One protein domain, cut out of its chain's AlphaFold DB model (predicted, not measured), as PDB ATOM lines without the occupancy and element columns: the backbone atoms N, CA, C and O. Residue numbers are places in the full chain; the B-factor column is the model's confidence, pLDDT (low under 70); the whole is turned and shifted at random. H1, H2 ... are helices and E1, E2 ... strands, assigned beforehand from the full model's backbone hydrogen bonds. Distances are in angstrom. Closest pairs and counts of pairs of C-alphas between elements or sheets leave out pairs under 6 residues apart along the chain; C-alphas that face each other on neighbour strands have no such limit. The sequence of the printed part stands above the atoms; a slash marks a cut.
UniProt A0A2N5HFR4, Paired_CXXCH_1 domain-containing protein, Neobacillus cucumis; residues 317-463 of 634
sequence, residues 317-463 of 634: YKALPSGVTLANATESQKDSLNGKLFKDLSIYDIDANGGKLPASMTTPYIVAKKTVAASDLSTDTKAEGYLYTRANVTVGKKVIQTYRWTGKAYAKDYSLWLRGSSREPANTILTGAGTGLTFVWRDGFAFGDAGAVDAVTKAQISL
ATOM      1  N   TYR A 317      -7.219  16.559  49.913       89.25
ATOM      2  CA  TYR A 317      -8.365  15.673  49.807       89.25
ATOM      3  C   TYR A 317      -7.915  14.246  49.477       89.25
ATOM      4  O   TYR A 317      -7.281  14.008  48.445       89.25
ATOM      5  N   LYS A 318      -8.306  13.274  50.305       88.94
ATOM      6  CA  LYS A 318      -8.107  11.844  50.042       88.94
ATOM      7  C   LYS A 318      -9.384  11.080  50.344       88.94
ATOM      8  O   LYS A 318      -9.880  11.101  51.467       88.94
ATOM      9  N   ALA A 319      -9.878  10.357  49.341       86.19
ATOM     10  CA  ALA A 319     -10.949   9.394  49.547       86.19
ATOM     11  C   ALA A 319     -10.525   8.338  50.581       86.19
ATOM     12  O   ALA A 319      -9.343   7.987  50.684       86.19
ATOM     13  N   LEU A 320     -11.496   7.811  51.331       83.75
ATOM     14  CA  LEU A 320     -11.225   6.728  52.270       83.75
ATOM     15  C   LEU A 320     -10.652   5.510  51.523       83.75
ATOM     16  O   LEU A 320     -11.128   5.187  50.430       83.75
ATOM     17  N   PRO A 321      -9.654   4.810  52.097       90.31
ATOM     18  CA  PRO A 321      -9.159   3.567  51.521       90.31
ATOM     19  C   PRO A 321     -10.277   2.540  51.341       90.31
ATOM     20  O   PRO A 321     -11.261   2.528  52.083       90.31
ATOM     21  N   SER A 322     -10.102   1.626  50.387       91.69
ATOM     22  CA  SER A 322     -11.051   0.528  50.189       91.69
ATOM     23  C   SER A 322     -11.264  -0.258  51.491       91.69
ATOM     24  O   SER A 322     -10.303  -0.593  52.184       91.69
ATOM     25  N   GLY A 323     -12.526  -0.521  51.842       89.50
ATOM     26  CA  GLY A 323     -12.909  -1.187  53.092       89.50
ATOM     27  C   GLY A 323     -12.982  -0.273  54.324       89.50
ATOM     28  O   GLY A 323     -13.423  -0.723  55.382       89.50
ATOM     29  N   VAL A 324     -12.609   1.006  54.201       87.00
ATOM     30  CA  VAL A 324     -12.780   2.015  55.253       87.00
ATOM     31  C   VAL A 324     -14.070   2.801  55.002       87.00
ATOM     32  O   VAL A 324     -14.323   3.318  53.919       87.00
ATOM     33  N   THR A 325     -14.895   2.880  56.037       84.19
ATOM     34  CA  THR A 325     -16.152   3.630  56.120       84.19
ATOM     35  C   THR A 325     -15.970   4.839  57.029       84.19
ATOM     36  O   THR A 325     -15.062   4.864  57.855       84.19
ATOM     37  N   LEU A 326     -16.870   5.819  56.963       74.81
ATOM     38  CA  LEU A 326     -16.809   6.967  57.872       74.81
ATOM     39  C   LEU A 326     -16.891   6.555  59.358       74.81
ATOM     40  O   LEU A 326     -16.261   7.174  60.212       74.81
ATOM     41  N   ALA A 327     -17.606   5.462  59.653       76.31
ATOM     42  CA  ALA A 327     -17.785   4.936  61.007       76.31
ATOM     43  C   ALA A 327     -16.508   4.325  61.616       76.31
ATOM     44  O   ALA A 327     -16.361   4.333  62.835       76.31
ATOM     45  N   ASN A 328     -15.595   3.795  60.794       83.62
ATOM     46  CA  ASN A 328     -14.345   3.166  61.248       83.62
ATOM     47  C   ASN A 328     -13.074   3.872  60.734       83.62
ATOM     48  O   ASN A 328     -11.970   3.385  60.979       83.62
ATOM     49  N   ALA A 329     -13.216   5.004  60.041       79.31
ATOM     50  CA  ALA A 329     -12.107   5.860  59.650       79.31
ATOM     51  C   ALA A 329     -11.422   6.469  60.885       79.31
ATOM     52  O   ALA A 329     -12.077   6.896  61.838       79.31
ATOM     53  N   THR A 330     -10.092   6.546  60.847       84.31
ATOM     54  CA  THR A 330      -9.306   7.344  61.799       84.31
ATOM     55  C   THR A 330      -9.588   8.834  61.612       84.31
ATOM     56  O   THR A 330     -10.003   9.262  60.538       84.31
ATOM     57  N   GLU A 331      -9.303   9.647  62.625       76.12
ATOM     58  CA  GLU A 331      -9.514  11.099  62.550       76.12
ATOM     59  C   GLU A 331      -8.767  11.751  61.376       76.12
ATOM     60  O   GLU A 331      -9.379  12.436  60.567       76.12
ATOM     61  N   SER A 332      -7.492  11.406  61.165       79.31
ATOM     62  CA  SER A 332      -6.727  11.905  60.011       79.31
ATOM     63  C   SER A 332      -7.346  11.521  58.657       79.31
ATOM     64  O   SER A 332      -7.255  12.283  57.690       79.31
ATOM     65  N   GLN A 333      -7.994  10.355  58.567       81.88
ATOM     66  CA  GLN A 333      -8.718   9.948  57.360       81.88
ATOM     67  C   GLN A 333     -10.013  10.745  57.175       81.88
ATOM     68  O   GLN A 333     -10.359  11.043  56.037       81.88
ATOM     69  N   LYS A 334     -10.705  11.115  58.258       76.38
ATOM     70  CA  LYS A 334     -11.891  11.982  58.201       76.38
ATOM     71  C   LYS A 334     -11.525  13.402  57.778       76.38
ATOM     72  O   LYS A 334     -12.178  13.942  56.895       76.38
ATOM     73  N   ASP A 335     -10.447  13.972  58.313       75.38
ATOM     74  CA  ASP A 335      -9.999  15.313  57.905       75.38
ATOM     75  C   ASP A 335      -9.596  15.350  56.433       75.38
ATOM     76  O   ASP A 335      -9.901  16.304  55.723       75.38
ATOM     77  N   SER A 336      -8.979  14.274  55.936       81.62
ATOM     78  CA  SER A 336      -8.646  14.164  54.514       81.62
ATOM     79  C   SER A 336      -9.890  14.147  53.613       81.62
ATOM     80  O   SER A 336      -9.774  14.443  52.432       81.62
ATOM     81  N   LEU A 337     -11.091  13.852  54.126       79.75
ATOM     82  CA  LEU A 337     -12.336  14.008  53.360       79.75
ATOM     83  C   LEU A 337     -12.808  15.463  53.283       79.75
ATOM     84  O   LEU A 337     -13.527  15.821  52.351       79.75
ATOM     85  N   ASN A 338     -12.400  16.288  54.245       78.38
ATOM     86  CA  ASN A 338     -12.725  17.712  54.314       78.38
ATOM     87  C   ASN A 338     -11.648  18.596  53.669       78.38
ATOM     88  O   ASN A 338     -11.906  19.774  53.419       78.38
ATOM     89  N   GLY A 339     -10.477  18.023  53.364       83.62
ATOM     90  CA  GLY A 339      -9.379  18.699  52.683       83.62
ATOM     91  C   GLY A 339      -9.818  19.407  51.403       83.62
ATOM     92  O   GLY A 339     -10.639  18.897  50.635       83.62
ATOM     93  N   LYS A 340      -9.272  20.605  51.182       88.19
ATOM     94  CA  LYS A 340      -9.600  21.473  50.043       88.19
ATOM     95  C   LYS A 340      -8.452  21.620  49.046       88.19
ATOM     96  O   LYS A 340      -8.591  22.351  48.068       88.19
ATOM     97  N   LEU A 341      -7.353  20.892  49.249       90.62
ATOM     98  CA  LEU A 341      -6.278  20.740  48.277       90.62
ATOM     99  C   LEU A 341      -6.477  19.467  47.452       90.62
ATOM    100  O   LEU A 341      -6.288  18.352  47.933       90.62
ATOM    101  N   PHE A 342      -6.799  19.627  46.178       92.56
ATOM    102  CA  PHE A 342      -6.994  18.524  45.245       92.56
ATOM    103  C   PHE A 342      -5.783  18.417  44.326       92.56
ATOM    104  O   PHE A 342      -5.490  19.348  43.576       92.56
ATOM    105  N   LYS A 343      -5.072  17.287  44.384       91.62
ATOM    106  CA  LYS A 343      -3.880  17.024  43.567       91.62
ATOM    107  C   LYS A 343      -4.198  16.142  42.373       91.62
ATOM    108  O   LYS A 343      -5.137  15.353  42.417       91.62
ATOM    109  N   ASP A 344      -3.382  16.284  41.329       89.19
ATOM    110  CA  ASP A 344      -3.434  15.462  40.116       89.19
ATOM    111  C   ASP A 344      -4.848  15.350  39.512       89.19
ATOM    112  O   ASP A 344      -5.248  14.302  38.999       89.19
ATOM    113  N   LEU A 345      -5.619  16.443  39.562       91.81
ATOM    114  CA  LEU A 345      -6.954  16.482  38.989       91.81
ATOM    115  C   LEU A 345      -6.877  16.254  37.480       91.81
ATOM    116  O   LEU A 345      -6.130  16.920  36.755       91.81
ATOM    117  N   SER A 346      -7.703  15.312  37.024       86.88
ATOM    118  CA  SER A 346      -7.962  15.106  35.604       86.88
ATOM    119  C   SER A 346      -8.694  16.316  35.039       86.88
ATOM    120  O   SER A 346      -9.590  16.863  35.688       86.88
ATOM    121  N   ILE A 347      -8.313  16.712  33.824       92.00
ATOM    122  CA  ILE A 347      -8.957  17.811  33.113       92.00
ATOM    123  C   ILE A 347      -9.821  17.239  31.997       92.00
ATOM    124  O   ILE A 347      -9.334  16.486  31.157       92.00
ATOM    125  N   TYR A 348     -11.099  17.600  32.006       93.56
ATOM    126  CA  TYR A 348     -12.085  17.129  31.038       93.56
ATOM    127  C   TYR A 348     -12.365  18.198  29.985       93.56
ATOM    128  O   TYR A 348     -12.483  19.369  30.323       93.56
ATOM    129  N   ASP A 349     -12.522  17.812  28.723       92.06
ATOM    130  CA  ASP A 349     -12.980  18.722  27.672       92.06
ATOM    131  C   ASP A 349     -14.506  18.656  27.544       92.06
ATOM    132  O   ASP A 349     -15.083  17.599  27.279       92.06
ATOM    133  N   ILE A 350     -15.168  19.799  27.727       90.50
ATOM    134  CA  ILE A 350     -16.608  19.957  27.524       90.50
ATOM    135  C   ILE A 350     -16.810  20.497  26.113       90.50
ATOM    136  O   ILE A 350     -16.459  21.640  25.808       90.50
ATOM    137  N   ASP A 351     -17.375  19.667  25.241       79.12
ATOM    138  CA  ASP A 351     -17.765  20.098  23.902       79.12
ATOM    139  C   ASP A 351     -18.968  21.068  23.938       79.12
ATOM    140  O   ASP A 351     -19.587  21.309  24.978       79.12
ATOM    141  N   ALA A 352     -19.321  21.634  22.781       65.69
ATOM    142  CA  ALA A 352     -20.438  22.574  22.653       65.69
ATOM    143  C   ALA A 352     -21.809  21.983  23.057       65.69
ATOM    144  O   ALA A 352     -22.737  22.741  23.325       65.69
ATOM    145  N   ASN A 353     -21.927  20.654  23.134       60.12
ATOM    146  CA  ASN A 353     -23.123  19.924  23.552       60.12
ATOM    147  C   ASN A 353     -23.050  19.470  25.022       60.12
ATOM    148  O   ASN A 353     -23.889  18.683  25.461       60.12
ATOM    149  N   GLY A 354     -22.059  19.944  25.784       61.69
ATOM    150  CA  GLY A 354     -21.849  19.523  27.163       61.69
ATOM    151  C   GLY A 354     -21.124  18.182  27.268       61.69
ATOM    152  O   GLY A 354     -21.558  17.334  28.046       61.69
ATOM    153  N   GLY A 355     -20.064  17.988  26.471       66.31
ATOM    154  CA  GLY A 355     -19.219  16.788  26.434       66.31
ATOM    155  C   GLY A 355     -19.069  16.103  27.792       66.31
ATOM    156  O   GLY A 355     -18.980  16.757  28.831       66.31
ATOM    157  N   LYS A 356     -19.120  14.766  27.777       76.19
ATOM    158  CA  LYS A 356     -19.482  13.943  28.938       76.19
ATOM    159  C   LYS A 356     -18.525  14.141  30.119       76.19
ATOM    160  O   LYS A 356     -17.513  13.451  30.242       76.19
ATOM    161  N   LEU A 357     -18.918  15.016  31.042       91.38
ATOM    162  CA  LEU A 357     -18.456  14.953  32.423       91.38
ATOM    163  C   LEU A 357     -18.664  13.520  32.952       91.38
ATOM    164  O   LEU A 357     -19.592  12.828  32.506       91.38
ATOM    165  N   PRO A 358     -17.832  13.044  33.893       91.69
ATOM    166  CA  PRO A 358     -18.001  11.711  34.455       91.69
ATOM    167  C   PRO A 358     -19.411  11.513  35.025       91.69
ATOM    168  O   PRO A 358     -19.927  12.355  35.758       91.69
ATOM    169  N   ALA A 359     -20.028  10.372  34.708       91.69
ATOM    170  CA  ALA A 359     -21.360  10.013  35.207       91.69
ATOM    171  C   ALA A 359     -21.343   9.497  36.659       91.69
ATOM    172  O   ALA A 359     -22.392   9.315  37.270       91.69
ATOM    173  N   SER A 360     -20.153   9.238  37.199       91.25
ATOM    174  CA  SER A 360     -19.923   8.782  38.565       91.25
ATOM    175  C   SER A 360     -18.863   9.649  39.223       91.25
ATOM    176  O   SER A 360     -17.910  10.064  38.561       91.25
ATOM    177  N   MET A 361     -18.995   9.861  40.532       89.38
ATOM    178  CA  MET A 361     -18.004  10.595  41.308       89.38
ATOM    179  C   MET A 361     -16.664   9.852  41.304       89.38
ATOM    180  O   MET A 361     -16.579   8.725  41.789       89.38
ATOM    181  N   THR A 362     -15.618  10.492  40.789       86.19
ATOM    182  CA  THR A 362     -14.225  10.053  40.967       86.19
ATOM    183  C   THR A 362     -13.599  10.772  42.160       86.19
ATOM    184  O   THR A 362     -13.037  10.146  43.053       86.19
ATOM    185  N   THR A 363     -13.778  12.090  42.204       89.06
ATOM    186  CA  THR A 363     -13.388  13.009  43.280       89.06
ATOM    187  C   THR A 363     -14.512  14.027  43.502       89.06
ATOM    188  O   THR A 363     -15.274  14.294  42.575       89.06
ATOM    189  N   PRO A 364     -14.663  14.650  44.680       88.88
ATOM    190  CA  PRO A 364     -15.724  15.639  44.886       88.88
ATOM    191  C   PRO A 364     -15.601  16.854  43.966       88.88
ATOM    192  O   PRO A 364     -16.613  17.476  43.657       88.88
ATOM    193  N   TYR A 365     -14.383  17.148  43.504       92.25
ATOM    194  CA  TYR A 365     -14.085  18.227  42.576       92.25
ATOM    195  C   TYR A 365     -13.273  17.729  41.387       92.25
ATOM    196  O   TYR A 365     -12.359  16.919  41.552       92.25
ATOM    197  N   ILE A 366     -13.591  18.236  40.202       93.56
ATOM    198  CA  ILE A 366     -12.836  18.037  38.961       93.56
ATOM    199  C   ILE A 366     -12.608  19.386  38.283       93.56
ATOM    200  O   ILE A 366     -13.205  20.395  38.662       93.56
ATOM    201  N   VAL A 367     -11.774  19.394  37.248       94.50
ATOM    202  CA  VAL A 367     -11.551  20.572  36.414       94.50
ATOM    203  C   VAL A 367     -11.971  20.256  34.989       94.50
ATOM    204  O   VAL A 367     -11.703  19.167  34.482       94.50
ATOM    205  N   ALA A 368     -12.624  21.203  34.327       94.88
ATOM    206  CA  ALA A 368     -13.023  21.024  32.945       94.88
ATOM    207  C   ALA A 368     -12.783  22.277  32.104       94.88
ATOM    208  O   ALA A 368     -12.920  23.405  32.579       94.88
ATOM    209  N   LYS A 369     -12.415  22.061  30.842       94.56
ATOM    210  CA  LYS A 369     -12.194  23.084  29.831       94.56
ATOM    211  C   LYS A 369     -13.440  23.241  28.975       94.56
ATOM    212  O   LYS A 369     -14.083  22.255  28.624       94.56
ATOM    213  N   LYS A 370     -13.751  24.473  28.591       94.56
ATOM    214  CA  LYS A 370     -14.853  24.775  27.674       94.56
ATOM    215  C   LYS A 370     -14.512  25.987  26.816       94.56
ATOM    216  O   LYS A 370     -13.905  26.935  27.305       94.56
ATOM    217  N   THR A 371     -14.944  25.985  25.557       95.06
ATOM    218  CA  THR A 371     -15.017  27.213  24.752       95.06
ATOM    219  C   THR A 371     -16.288  27.974  25.111       95.06
ATOM    220  O   THR A 371     -17.386  27.437  24.975       95.06
ATOM    221  N   VAL A 372     -16.140  29.216  25.561       94.56
ATOM    222  CA  VAL A 372     -17.249  30.072  25.991       94.56
ATOM    223  C   VAL A 372     -18.145  30.398  24.801       94.56
ATOM    224  O   VAL A 372     -17.694  30.980  23.810       94.56
ATOM    225  N   ALA A 373     -19.417  30.026  24.899       94.19
ATOM    226  CA  ALA A 373     -20.458  30.394  23.951       94.19
ATOM    227  C   ALA A 373     -21.178  31.673  24.403       94.19
ATOM    228  O   ALA A 373     -21.101  32.071  25.562       94.19
ATOM    229  N   ALA A 374     -21.941  32.300  23.504       95.50
ATOM    230  CA  ALA A 374     -22.755  33.469  23.858       95.50
ATOM    231  C   ALA A 374     -23.760  33.169  24.987       95.50
ATOM    232  O   ALA A 374     -24.012  34.028  25.820       95.50
ATOM    233  N   SER A 375     -24.280  31.938  25.052       93.38
ATOM    234  CA  SER A 375     -25.194  31.484  26.108       93.38
ATOM    235  C   SER A 375     -24.537  31.301  27.479       93.38
ATOM    236  O   SER A 375     -25.244  31.106  28.459       93.38
ATOM    237  N   ASP A 376     -23.203  31.297  27.548       92.81
ATOM    238  CA  ASP A 376     -22.463  31.195  28.811       92.81
ATOM    239  C   ASP A 376     -22.224  32.559  29.463       92.81
ATOM    240  O   ASP A 376     -21.741  32.613  30.589       92.81
ATOM    241  N   LEU A 377     -22.515  33.654  28.758       95.81
ATOM    242  CA  LEU A 377     -22.325  35.015  29.243       95.81
ATOM    243  C   LEU A 377     -23.673  35.614  29.636       95.81
ATOM    244  O   LEU A 377     -24.667  35.461  28.930       95.81
ATOM    245  N   SER A 378     -23.694  36.330  30.756       96.00
ATOM    246  CA  SER A 378     -24.864  37.086  31.201       96.00
ATOM    247  C   SER A 378     -24.443  38.397  31.847       96.00
ATOM    248  O   SER A 378     -23.429  38.450  32.534       96.00
ATOM    249  N   THR A 379     -25.213  39.462  31.649       93.81
ATOM    250  CA  THR A 379     -25.078  40.706  32.426       93.81
ATOM    251  C   THR A 379     -25.976  40.717  33.663       93.81
ATOM    252  O   THR A 379     -25.848  41.612  34.490       93.81
ATOM    253  N   ASP A 380     -26.892  39.754  33.782       93.56
ATOM    254  CA  ASP A 380     -27.759  39.578  34.947       93.56
ATOM    255  C   ASP A 380     -26.974  38.913  36.082       93.56
ATOM    256  O   ASP A 380     -26.585  37.752  35.939       93.56
ATOM    257  N   THR A 381     -26.775  39.627  37.198       89.69
ATOM    258  CA  THR A 381     -26.039  39.170  38.396       89.69
ATOM    259  C   THR A 381     -26.615  37.895  39.014       89.69
ATOM    260  O   THR A 381     -25.919  37.172  39.730       89.69
ATOM    261  N   LYS A 382     -27.879  37.595  38.702       91.69
ATOM    262  CA  LYS A 382     -28.633  36.441  39.196       91.69
ATOM    263  C   LYS A 382     -28.377  35.174  38.384       91.69
ATOM    264  O   LYS A 382     -28.785  34.088  38.796       91.69
ATOM    265  N   ALA A 383     -27.724  35.298  37.231       92.06
ATOM    266  CA  ALA A 383     -27.426  34.190  36.344       92.06
ATOM    267  C   ALA A 383     -25.968  33.744  36.475       92.06
ATOM    268  O   ALA A 383     -25.053  34.556  36.569       92.06
ATOM    269  N   GLU A 384     -25.744  32.438  36.349       89.19
ATOM    270  CA  GLU A 384     -24.420  31.806  36.374       89.19
ATOM    271  C   GLU A 384     -23.405  32.484  35.423       89.19
ATOM    272  O   GLU A 384     -22.241  32.691  35.770       89.19
ATOM    273  N   GLY A 385     -23.852  32.894  34.228       91.75
ATOM    274  CA  GLY A 385     -23.003  33.546  33.226       91.75
ATOM    275  C   GLY A 385     -22.467  34.927  33.624       91.75
ATOM    276  O   GLY A 385     -21.582  35.455  32.948       91.75
ATOM    277  N   TYR A 386     -22.967  35.514  34.715       93.12
ATOM    278  CA  TYR A 386     -22.468  36.776  35.257       93.12
ATOM    279  C   TYR A 386     -20.994  36.712  35.634       93.12
ATOM    280  O   TYR A 386     -20.254  37.658  35.371       93.12
ATOM    281  N   LEU A 387     -20.541  35.592  36.201       91.94
ATOM    282  CA  LEU A 387     -19.176  35.456  36.715       91.94
ATOM    283  C   LEU A 387     -18.135  35.538  35.586       91.94
ATOM    284  O   LEU A 387     -17.086  36.163  35.736       91.94
ATOM    285  N   TYR A 388     -18.465  35.010  34.406       94.88
ATOM    286  CA  TYR A 388     -17.637  35.165  33.210       94.88
ATOM    287  C   TYR A 388     -17.646  36.599  32.677       94.88
ATOM    288  O   TYR A 388     -16.584  37.147  32.376       94.88
ATOM    289  N   THR A 389     -18.814  37.238  32.609       94.94
ATOM    290  CA  THR A 389     -18.926  38.635  32.162       94.94
ATOM    291  C   THR A 389     -18.174  39.584  33.091       94.94
ATOM    292  O   THR A 389     -17.439  40.450  32.622       94.94
ATOM    293  N   ARG A 390     -18.288  39.389  34.408       91.88
ATOM    294  CA  ARG A 390     -17.597  40.165  35.446       91.88
ATOM    295  C   ARG A 390     -16.076  40.090  35.318       91.88
ATOM    296  O   ARG A 390     -15.389  41.068  35.594       91.88
ATOM    297  N   ALA A 391     -15.554  38.953  34.865       92.19
ATOM    298  CA  ALA A 391     -14.136  38.765  34.580       92.19
ATOM    299  C   ALA A 391     -13.718  39.186  33.157       92.19
ATOM    300  O   ALA A 391     -12.576  38.949  32.758       92.19
ATOM    301  N   ASN A 392     -14.615  39.817  32.391       95.69
ATOM    302  CA  ASN A 392     -14.411  40.234  31.001       95.69
ATOM    303  C   ASN A 392     -14.063  39.077  30.046       95.69
ATOM    304  O   ASN A 392     -13.298  39.248  29.093       95.69
ATOM    305  N   VAL A 393     -14.619  37.886  30.284       96.25
ATOM    306  CA  VAL A 393     -14.476  36.755  29.362       96.25
ATOM    307  C   VAL A 393     -15.360  36.982  28.135       96.25
ATOM    308  O   VAL A 393     -16.527  37.348  28.252       96.25
ATOM    309  N   THR A 394     -14.817  36.747  26.941       96.31
ATOM    310  CA  THR A 394     -15.534  36.926  25.671       96.31
ATOM    311  C   THR A 394     -15.830  35.594  24.984       96.31
ATOM    312  O   THR A 394     -15.170  34.580  25.226       96.31
ATOM    313  N   VAL A 395     -16.830  35.591  24.095       96.00
ATOM    314  CA  VAL A 395     -17.186  34.420  23.277       96.00
ATOM    315  C   VAL A 395     -15.969  33.927  22.491       96.00
ATOM    316  O   VAL A 395     -15.223  34.716  21.915       96.00
ATOM    317  N   GLY A 396     -15.774  32.610  22.457       94.44
ATOM    318  CA  GLY A 396     -14.661  31.958  21.767       94.44
ATOM    319  C   GLY A 396     -13.390  31.812  22.605       94.44
ATOM    320  O   GLY A 396     -12.529  31.007  22.243       94.44
ATOM    321  N   LYS A 397     -13.267  32.507  23.746       96.00
ATOM    322  CA  LYS A 397     -12.204  32.213  24.719       96.00
ATOM    323  C   LYS A 397     -12.421  30.834  25.327       96.00
ATOM    324  O   LYS A 397     -13.554  30.368  25.452       96.00
ATOM    325  N   LYS A 398     -11.328  30.182  25.720       95.44
ATOM    326  CA  LYS A 398     -11.414  28.958  26.515       95.44
ATOM    327  C   LYS A 398     -11.314  29.301  27.992       95.44
ATOM    328  O   LYS A 398     -10.517  30.151  28.385       95.44
ATOM    329  N   VAL A 399     -12.126  28.624  28.789       95.75
ATOM    330  CA  VAL A 399     -12.098  28.655  30.252       95.75
ATOM    331  C   VAL A 399     -11.698  27.283  30.768       95.75
ATOM    332  O   VAL A 399     -11.997  26.272  30.136       95.75
ATOM    333  N   ILE A 400     -11.043  27.259  31.919       95.44
ATOM    334  CA  ILE A 400     -10.811  26.082  32.745       95.44
ATOM    335  C   ILE A 400     -11.469  26.347  34.104       95.44
ATOM    336  O   ILE A 400     -11.064  27.255  34.825       95.44
ATOM    337  N   GLN A 401     -12.530  25.600  34.403       94.69
ATOM    338  CA  GLN A 401     -13.457  25.849  35.511       94.69
ATOM    339  C   GLN A 401     -13.515  24.635  36.436       94.69
ATOM    340  O   GLN A 401     -13.420  23.486  35.992       94.69
ATOM    341  N   THR A 402     -13.709  24.901  37.721       93.88
ATOM    342  CA  THR A 402     -13.934  23.872  38.737       93.88
ATOM    343  C   THR A 402     -15.370  23.357  38.685       93.88
ATOM    344  O   THR A 402     -16.312  24.125  38.513       93.88
ATOM    345  N   TYR A 403     -15.552  22.046  38.844       92.56
ATOM    346  CA  TYR A 403     -16.869  21.423  38.966       92.56
ATOM    347  C   TYR A 403     -16.940  20.589  40.242       92.56
ATOM    348  O   TYR A 403     -16.003  19.852  40.544       92.56
ATOM    349  N   ARG A 404     -18.075  20.644  40.945       90.75
ATOM    350  CA  ARG A 404     -18.362  19.896  42.176       90.75
ATOM    351  C   ARG A 404     -19.398  18.803  41.937       90.75
ATOM    352  O   ARG A 404     -20.381  18.999  41.221       90.75
ATOM    353  N   TRP A 405     -19.215  17.656  42.579       89.19
ATOM    354  CA  TRP A 405     -20.199  16.579  42.594       89.19
ATOM    355  C   TRP A 405     -21.416  16.935  43.459       89.19
ATOM    356  O   TRP A 405     -21.292  17.218  44.646       89.19
ATOM    357  N   THR A 406     -22.614  16.858  42.882       83.00
ATOM    358  CA  THR A 406     -23.894  17.197  43.547       83.00
ATOM    359  C   THR A 406     -24.599  15.995  44.186       83.00
ATOM    360  O   THR A 406     -25.749  16.089  44.609       83.00
ATOM    361  N   GLY A 407     -23.965  14.819  44.184       82.25
ATOM    362  CA  GLY A 407     -24.608  13.543  44.517       82.25
ATOM    363  C   GLY A 407     -25.154  12.798  43.295       82.25
ATOM    364  O   GLY A 407     -25.320  11.583  43.356       82.25
ATOM    365  N   LYS A 408     -25.394  13.500  42.177       88.19
ATOM    366  CA  LYS A 408     -25.927  12.912  40.931       88.19
ATOM    367  C   LYS A 408     -25.082  13.206  39.694       88.19
ATOM    368  O   LYS A 408     -24.974  12.351  38.823       88.19
ATOM    369  N   ALA A 409     -24.539  14.414  39.600       91.12
ATOM    370  CA  ALA A 409     -23.719  14.864  38.481       91.12
ATOM    371  C   ALA A 409     -22.728  15.935  38.946       91.12
ATOM    372  O   ALA A 409     -22.903  16.533  40.013       91.12
ATOM    373  N   TYR A 410     -21.715  16.206  38.129       90.75
ATOM    374  CA  TYR A 410     -20.856  17.368  38.312       90.75
ATOM    375  C   TYR A 410     -21.561  18.635  37.820       90.75
ATOM    376  O   TYR A 410     -22.051  18.673  36.691       90.75
ATOM    377  N   ALA A 411     -21.601  19.661  38.665       89.94
ATOM    378  CA  ALA A 411     -22.079  21.004  38.342       89.94
ATOM    379  C   ALA A 411     -20.924  22.003  38.478       89.94
ATOM    380  O   ALA A 411     -19.968  21.715  39.198       89.94
ATOM    381  N   LYS A 412     -20.994  23.148  37.788       91.00
ATOM    382  CA  LYS A 412     -19.991  24.210  37.953       91.00
ATOM    383  C   LYS A 412     -19.957  24.647  39.414       91.00
ATOM    384  O   LYS A 412     -20.992  24.688  40.075       91.00
ATOM    385  N   ASP A 413     -18.758  24.888  39.915       88.75
ATOM    386  CA  ASP A 413     -18.524  25.360  41.272       88.75
ATOM    387  C   ASP A 413     -17.594  26.561  41.201       88.75
ATOM    388  O   ASP A 413     -16.566  26.512  40.519       88.75
ATOM    389  N   TYR A 414     -18.005  27.630  41.869       84.88
ATOM    390  CA  TYR A 414     -17.364  28.936  41.803       84.88
ATOM    391  C   TYR A 414     -16.614  29.277  43.087       84.88
ATOM    392  O   TYR A 414     -16.275  30.436  43.304       84.88
ATOM    393  N   SER A 415     -16.318  28.274  43.923       84.62
ATOM    394  CA  SER A 415     -15.462  28.494  45.080       84.62
ATOM    395  C   SER A 415     -14.105  29.033  44.652       84.62
ATOM    396  O   SER A 415     -13.486  28.569  43.688       84.62
ATOM    397  N   LEU A 416     -13.636  30.000  45.431       85.56
ATOM    398  CA  LEU A 416     -12.399  30.714  45.196       85.56
ATOM    399  C   LEU A 416     -11.203  29.757  45.104       85.56
ATOM    400  O   LEU A 416     -11.031  28.839  45.907       85.56
ATOM    401  N   TRP A 417     -10.329  30.010  44.135       88.88
ATOM    402  CA  TRP A 417      -8.993  29.433  44.109       88.88
ATOM    403  C   TRP A 417      -8.086  30.257  45.007       88.88
ATOM    404  O   TRP A 417      -7.893  31.455  44.786       88.88
ATOM    405  N   LEU A 418      -7.490  29.605  45.998       83.12
ATOM    406  CA  LEU A 418      -6.535  30.262  46.876       83.12
ATOM    407  C   LEU A 418      -5.268  30.605  46.082       83.12
ATOM    408  O   LEU A 418      -4.829  29.838  45.213       83.12
ATOM    409  N   ARG A 419      -4.678  31.763  46.397       76.19
ATOM    410  CA  ARG A 419      -3.396  32.242  45.856       76.19
ATOM    411  C   ARG A 419      -2.282  31.960  46.849       76.19
ATOM    412  O   ARG A 419      -2.470  32.147  48.045       76.19
ATOM    413  N   GLY A 420      -1.110  31.561  46.352       64.69
ATOM    414  CA  GLY A 420       0.067  31.405  47.200       64.69
ATOM    415  C   GLY A 420       0.382  32.731  47.893       64.69
ATOM    416  O   GLY A 420       0.734  33.705  47.231       64.69
ATOM    417  N   SER A 421       0.229  32.776  49.212       58.72
ATOM    418  CA  SER A 421       0.581  33.902  50.072       58.72
ATOM    419  C   SER A 421       1.345  33.398  51.298       58.72
ATOM    420  O   SER A 421       1.447  32.195  51.537       58.72
ATOM    421  N   SER A 422       1.901  34.309  52.099       43.72
ATOM    422  CA  SER A 422       2.633  33.945  53.320       43.72
ATOM    423  C   SER A 422       1.766  33.258  54.386       43.72
ATOM    424  O   SER A 422       2.319  32.587  55.253       43.72
ATOM    425  N   ARG A 423       0.431  33.405  54.332       47.97
ATOM    426  CA  ARG A 423      -0.521  32.744  55.246       47.97
ATOM    427  C   ARG A 423      -1.245  31.551  54.631       47.97
ATOM    428  O   ARG A 423      -1.608  30.639  55.363       47.97
ATOM    429  N   GLU A 424      -1.408  31.530  53.314       57.19
ATOM    430  CA  GLU A 424      -2.061  30.438  52.601       57.19
ATOM    431  C   GLU A 424      -1.084  29.897  51.556       57.19
ATOM    432  O   GLU A 424      -0.924  30.517  50.501       57.19
ATOM    433  N   PRO A 425      -0.394  28.768  51.808       54.38
ATOM    434  CA  PRO A 425       0.399  28.106  50.783       54.38
ATOM    435  C   PRO A 425      -0.560  27.505  49.753       54.38
ATOM    436  O   PRO A 425      -0.805  26.300  49.729       54.38
ATOM    437  N   ALA A 426      -1.166  28.351  48.923       62.84
ATOM    438  CA  ALA A 426      -2.084  27.872  47.926       62.84
ATOM    439  C   ALA A 426      -1.288  27.220  46.814       62.84
ATOM    440  O   ALA A 426      -0.566  27.839  46.032       62.84
ATOM    441  N   ASN A 427      -1.463  25.916  46.775       71.31
ATOM    442  CA  ASN A 427      -0.846  25.002  45.848       71.31
ATOM    443  C   ASN A 427      -1.659  24.929  44.539       71.31
ATOM    444  O   ASN A 427      -1.656  23.903  43.866       71.31
ATOM    445  N   THR A 428      -2.371  25.995  44.163       85.25
ATOM    446  CA  THR A 428      -3.135  26.036  42.911       85.25
ATOM    447  C   THR A 428      -2.173  26.146  41.730       85.25
ATOM    448  O   THR A 428      -1.543  27.180  41.514       85.25
ATOM    449  N   ILE A 429      -2.032  25.062  40.970       89.12
ATOM    450  CA  ILE A 429      -1.069  24.918  39.879       89.12
ATOM    451  C   ILE A 429      -1.775  24.314  38.667       89.12
ATOM    452  O   ILE A 429      -2.315  23.210  38.727       89.12
ATOM    453  N   LEU A 430      -1.696  25.006  37.533       90.25
ATOM    454  CA  LEU A 430      -2.081  24.479  36.225       90.25
ATOM    455  C   LEU A 430      -0.809  24.089  35.464       90.25
ATOM    456  O   LEU A 430      -0.046  24.942  35.014       90.25
ATOM    457  N   THR A 431      -0.547  22.787  35.346       88.31
ATOM    458  CA  THR A 431       0.680  22.274  34.716       88.31
ATOM    459  C   THR A 431       0.541  22.272  33.202       88.31
ATOM    460  O   THR A 431      -0.452  21.780  32.668       88.31
ATOM    461  N   GLY A 432       1.564  22.776  32.510       82.69
ATOM    462  CA  GLY A 432       1.556  22.924  31.054       82.69
ATOM    463  C   GLY A 432       0.843  24.188  30.573       82.69
ATOM    464  O   GLY A 432       0.744  24.397  29.373       82.69
ATOM    465  N   ALA A 433       0.380  25.048  31.487       76.00
ATOM    466  CA  ALA A 433      -0.170  26.350  31.136       76.00
ATOM    467  C   ALA A 433       0.815  27.147  30.266       76.00
ATOM    468  O   ALA A 433       1.952  27.405  30.668       76.00
ATOM    469  N   GLY A 434       0.369  27.535  29.070       69.69
ATOM    470  CA  GLY A 434       1.108  28.474  28.232       69.69
ATOM    471  C   GLY A 434       1.104  29.883  28.829       69.69
ATOM    472  O   GLY A 434       0.323  30.204  29.728       69.69
ATOM    473  N   THR A 435       1.946  30.765  28.292       78.94
ATOM    474  CA  THR A 435       1.804  32.207  28.533       78.94
ATOM    475  C   THR A 435       0.421  32.666  28.060       78.94
ATOM    476  O   THR A 435       0.011  32.298  26.960       78.94
ATOM    477  N   GLY A 436      -0.286  33.476  28.854       85.69
ATOM    478  CA  GLY A 436      -1.582  34.049  28.458       85.69
ATOM    479  C   GLY A 436      -2.823  33.450  29.128       85.69
ATOM    480  O   GLY A 436      -3.928  33.670  28.636       85.69
ATOM    481  N   LEU A 437      -2.670  32.715  30.237       91.62
ATOM    482  CA  LEU A 437      -3.790  32.454  31.145       91.62
ATOM    483  C   LEU A 437      -4.009  33.635  32.092       91.62
ATOM    484  O   LEU A 437      -3.090  34.078  32.781       91.62
ATOM    485  N   THR A 438      -5.258  34.074  32.176       92.62
ATOM    486  CA  THR A 438      -5.755  34.984  33.203       92.62
ATOM    487  C   THR A 438      -6.473  34.165  34.261       92.62
ATOM    488  O   THR A 438      -7.458  33.486  33.975       92.62
ATOM    489  N   PHE A 439      -5.983  34.230  35.495       89.75
ATOM    490  CA  PHE A 439      -6.600  33.562  36.635       89.75
ATOM    491  C   PHE A 439      -7.641  34.476  37.281       89.75
ATOM    492  O   PHE A 439      -7.326  35.588  37.710       89.75
ATOM    493  N   VAL A 440      -8.866  33.976  37.402       89.31
ATOM    494  CA  VAL A 440      -9.974  34.622  38.105       89.31
ATOM    495  C   VAL A 440     -10.132  33.916  39.435       89.31
ATOM    496  O   VAL A 440     -11.017  33.097  39.659       89.31
ATOM    497  N   TRP A 441      -9.191  34.222  40.319       85.19
ATOM    498  CA  TRP A 441      -9.048  33.543  41.600       85.19
ATOM    499  C   TRP A 441     -10.324  33.578  42.430       85.19
ATOM    500  O   TRP A 441     -10.688  32.562  43.001       85.19
ATOM    501  N   ARG A 442     -11.032  34.711  42.414       81.75
ATOM    502  CA  ARG A 442     -12.266  34.896  43.173       81.75
ATOM    503  C   ARG A 442     -13.372  33.907  42.804       81.75
ATOM    504  O   ARG A 442     -14.046  33.410  43.687       81.75
ATOM    505  N   ASP A 443     -13.486  33.595  41.519       83.75
ATOM    506  CA  ASP A 443     -14.611  32.839  40.961       83.75
ATOM    507  C   ASP A 443     -14.215  31.396  40.586       83.75
ATOM    508  O   ASP A 443     -14.958  30.676  39.920       83.75
ATOM    509  N   GLY A 444     -13.011  30.963  40.974       87.44
ATOM    510  CA  GLY A 444     -12.593  29.568  40.840       87.44
ATOM    511  C   GLY A 444     -12.338  29.091  39.407       87.44
ATOM    512  O   GLY A 444     -12.590  27.917  39.096       87.44
ATOM    513  N   PHE A 445     -11.850  29.975  38.525       94.06
ATOM    514  CA  PHE A 445     -11.511  29.620  37.143       94.06
ATOM    515  C   PHE A 445     -10.316  30.386  36.569       94.06
ATOM    516  O   PHE A 445      -9.849  31.386  37.112       94.06
ATOM    517  N   ALA A 446      -9.826  29.927  35.420       94.94
ATOM    518  CA  ALA A 446      -8.909  30.684  34.573       94.94
ATOM    519  C   ALA A 446      -9.382  30.670  33.119       94.94
ATOM    520  O   ALA A 446     -10.133  29.789  32.702       94.94
ATOM    521  N   PHE A 447      -8.951  31.646  32.329       96.25
ATOM    522  CA  PHE A 447      -9.310  31.740  30.918       96.25
ATOM    523  C   PHE A 447      -8.155  32.268  30.077       96.25
ATOM    524  O   PHE A 447      -7.229  32.892  30.587       96.25
ATOM    525  N   GLY A 448      -8.204  32.018  28.776       94.75
ATOM    526  CA  GLY A 448      -7.175  32.475  27.854       94.75
ATOM    527  C   GLY A 448      -7.471  32.085  26.415       94.75
ATOM    528  O   GLY A 448      -8.569  31.636  26.072       94.75
ATOM    529  N   ASP A 449      -6.471  32.272  25.559       92.12
ATOM    530  CA  ASP A 449      -6.516  31.737  24.201       92.12
ATOM    531  C   ASP A 449      -6.486  30.208  24.216       92.12
ATOM    532  O   ASP A 449      -5.961  29.587  25.144       92.12
ATOM    533  N   ALA A 450      -7.030  29.599  23.158       89.31
ATOM    534  CA  ALA A 450      -7.178  28.150  23.081       89.31
ATOM    535  C   ALA A 450      -5.854  27.416  23.335       89.31
ATOM    536  O   ALA A 450      -5.819  26.509  24.154       89.31
ATOM    537  N   GLY A 451      -4.745  27.880  22.743       90.88
ATOM    538  CA  GLY A 451      -3.426  27.276  22.951       90.88
ATOM    539  C   GLY A 451      -2.946  27.295  24.408       90.88
ATOM    540  O   GLY A 451      -2.335  26.329  24.853       90.88
ATOM    541  N   ALA A 452      -3.254  28.349  25.174       92.25
ATOM    542  CA  ALA A 452      -2.838  28.454  26.573       92.25
ATOM    543  C   ALA A 452      -3.634  27.499  27.478       92.25
ATOM    544  O   ALA A 452      -3.050  26.845  28.343       92.25
ATOM    545  N   VAL A 453      -4.950  27.392  27.259       94.56
ATOM    546  CA  VAL A 453      -5.843  26.505  28.028       94.56
ATOM    547  C   VAL A 453      -5.671  25.040  27.621       94.56
ATOM    548  O   VAL A 453      -5.638  24.151  28.472       94.56
ATOM    549  N   ASP A 454      -5.515  24.763  26.327       92.94
ATOM    550  CA  ASP A 454      -5.369  23.402  25.806       92.94
ATOM    551  C   ASP A 454      -4.058  22.760  26.255       92.94
ATOM    552  O   ASP A 454      -4.047  21.567  26.552       92.94
ATOM    553  N   ALA A 455      -2.998  23.556  26.422       93.75
ATOM    554  CA  ALA A 455      -1.711  23.089  26.928       93.75
ATOM    555  C   ALA A 455      -1.749  22.627  28.402       93.75
ATOM    556  O   ALA A 455      -0.865  21.886  28.836       93.75
ATOM    557  N   VAL A 456      -2.781  22.996  29.174       93.00
ATOM    558  CA  VAL A 456      -2.924  22.527  30.560       93.00
ATOM    559  C   VAL A 456      -3.244  21.030  30.577       93.00
ATOM    560  O   VAL A 456      -4.288  20.604  30.090       93.00
ATOM    561  N   THR A 457      -2.374  20.215  31.167       91.12
ATOM    562  CA  THR A 457      -2.509  18.742  31.180       91.12
ATOM    563  C   THR A 457      -2.820  18.167  32.555       91.12
ATOM    564  O   THR A 457      -3.358  17.067  32.651       91.12
ATOM    565  N   LYS A 458      -2.507  18.908  33.620       90.12
ATOM    566  CA  LYS A 458      -2.824  18.548  35.004       90.12
ATOM    567  C   LYS A 458      -3.198  19.787  35.795       90.12
ATOM    568  O   LYS A 458      -2.650  20.864  35.546       90.12
ATOM    569  N   ALA A 459      -4.066  19.613  36.780       92.81
ATOM    570  CA  ALA A 459      -4.406  20.658  37.727       92.81
ATOM    571  C   ALA A 459      -4.186  20.178  39.164       92.81
ATOM    572  O   ALA A 459      -4.495  19.042  39.521       92.81
ATOM    573  N   GLN A 460      -3.661  21.068  39.990       93.19
ATOM    574  CA  GLN A 460      -3.745  20.999  41.438       93.19
ATOM    575  C   GLN A 460      -4.515  22.241  41.863       93.19
ATOM    576  O   GLN A 460      -4.143  23.333  41.449       93.19
ATOM    577  N   ILE A 461      -5.595  22.095  42.621       91.94
ATOM    578  CA  ILE A 461      -6.463  23.217  42.985       91.94
ATOM    579  C   ILE A 461      -6.606  23.260  44.501       91.94
ATOM    580  O   ILE A 461      -6.952  22.255  45.120       91.94
ATOM    581  N   SER A 462      -6.332  24.426  45.079       91.12
ATOM    582  CA  SER A 462      -6.577  24.735  46.482       91.12
ATOM    583  C   SER A 462      -7.818  25.618  46.567       91.12
ATOM    584  O   SER A 462      -7.798  26.736  46.051       91.12
ATOM    585  N   LEU A 463      -8.889  25.120  47.183       89.44
ATOM    586  CA  LEU A 463     -10.152  25.851  47.299       89.44
ATOM    587  C   LEU A 463     -10.239  26.601  48.628       89.44
ATOM    588  O   LEU A 463      -9.910  26.044  49.674       89.44
TER     589      LEU A 463
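What this domain is: This is residues 317 to 463 of the 634 residues of the protein "Paired_CXXCH_1 domain-containing protein" of Neobacillus cucumis (UniProt A0A2N5HFR4). Two sheets make a small sandwich, only partly face to face: a strongly twisted sheet of six strands, E2, E3, E4, E5, E7 and E8, with the smaller sheet E1, E9, E6 over part of it, its strands crossing those of the larger one. The short helix H3 covers another part of the larger sheet, over E4, while H1 and the unnamed stretch 317 to 330 lie off one end of the long axis, and H2 grazes the larger sheet from a long excursion after E3. The printed part has 147 residues with three named helices and nine named strands, in the order H1 E1 E2 E3 H2 E4 E5 E6 E7 E8 H3 E9. The larger sheet is branched and mixed, the smaller one antiparallel; the class is mixed, helices and strands, with 61 of the residues in named elements, under half. The whole is compact, with a radius of gyration of the C-alphas of 16.1 A and spans of 49 by 37 by 30 A.

How they stand to each other: H1, residues 331 to 338, is on neither sheet, and a tight link of 2 residues joins it to E1, residues 341 to 345. E1 is an edge strand, antiparallel to E9, residues 458 to 462, at 172 degrees, with N 342 and O 461 2.8 A apart. E1 runs on into E2, residues 347 to 350, across a break of 1 residue at 71 degrees. E2 is parallel to E3, residues 365 to 371, with N 350 and O 369 2.8 A apart. H2, residues 386 to 390, only grazes the larger sheet with its residues 387 to 390. E4, residues 398 to 405, has E3 on one side, antiparallel at 149 degrees, with N 368 and O 401 2.9 A apart. On the other side of E4 the pairing is staggered: E5, residues 410 to 412, is beside 403 to 405 and forms a hairpin with E4, with N 404 and O 411 2.8 A apart, while E8, residues 445 to 448, is beside 398 to 401, with N 400 and O 446 2.8 A apart. E6, residues 429 to 431, is antiparallel to E9, with N 429 and O 460 2.8 A apart. E7, residues 437 to 440, forms a hairpin with E8, with N 438 and O 447 2.8 A apart. H3, residues 450 to 454, is over E4 at a height over the sheet of 7.1 A; the closest C-alphas of E4 and H3 are those of Lys 398 and Ala 450, 5.5 A. The two sheets form a sandwich, two sheets face to face: the facing parts are 9.9 A centre to centre, with strands at 54 degrees. Between them, the closest C-alphas of E1 and E3 are those of Leu 345 and Ile 366, 6.1 A. Every O i to N i+4 pair is within hydrogen-bond range in H2 and H3, and 3 of 4 in H1.

Where its parts are: H1 begins at C-alpha 331, (-9.514, 11.099, 62.550), and is 11.0 A long. E1 measures 10.2 A, E2 9.7 A and E3 20.0 A. H2 is 5.9 A long. E4, the longest strand, runs 22.1 A from C-alpha 398, (-11.414, 28.958, 26.515), to C-alpha 405. E5 is 6.9 A, E6 6.1 A, E7 9.6 A, E8 10.6 A and H3 5.8 A. E9, 13.6 A, ends at C-alpha 462, (-6.577, 24.735, 46.482).

The domain as a whole: The two C-alphas farthest apart are those of Asn 328 and Val 395, 49.3 A. The printed part has no cut. The long links are E2 to E3, E3 to H2 and E5 to E6. The mean pLDDT of the printed part is 86.7, and residues 352 to 355, 420 to 426 and 434 are under 70.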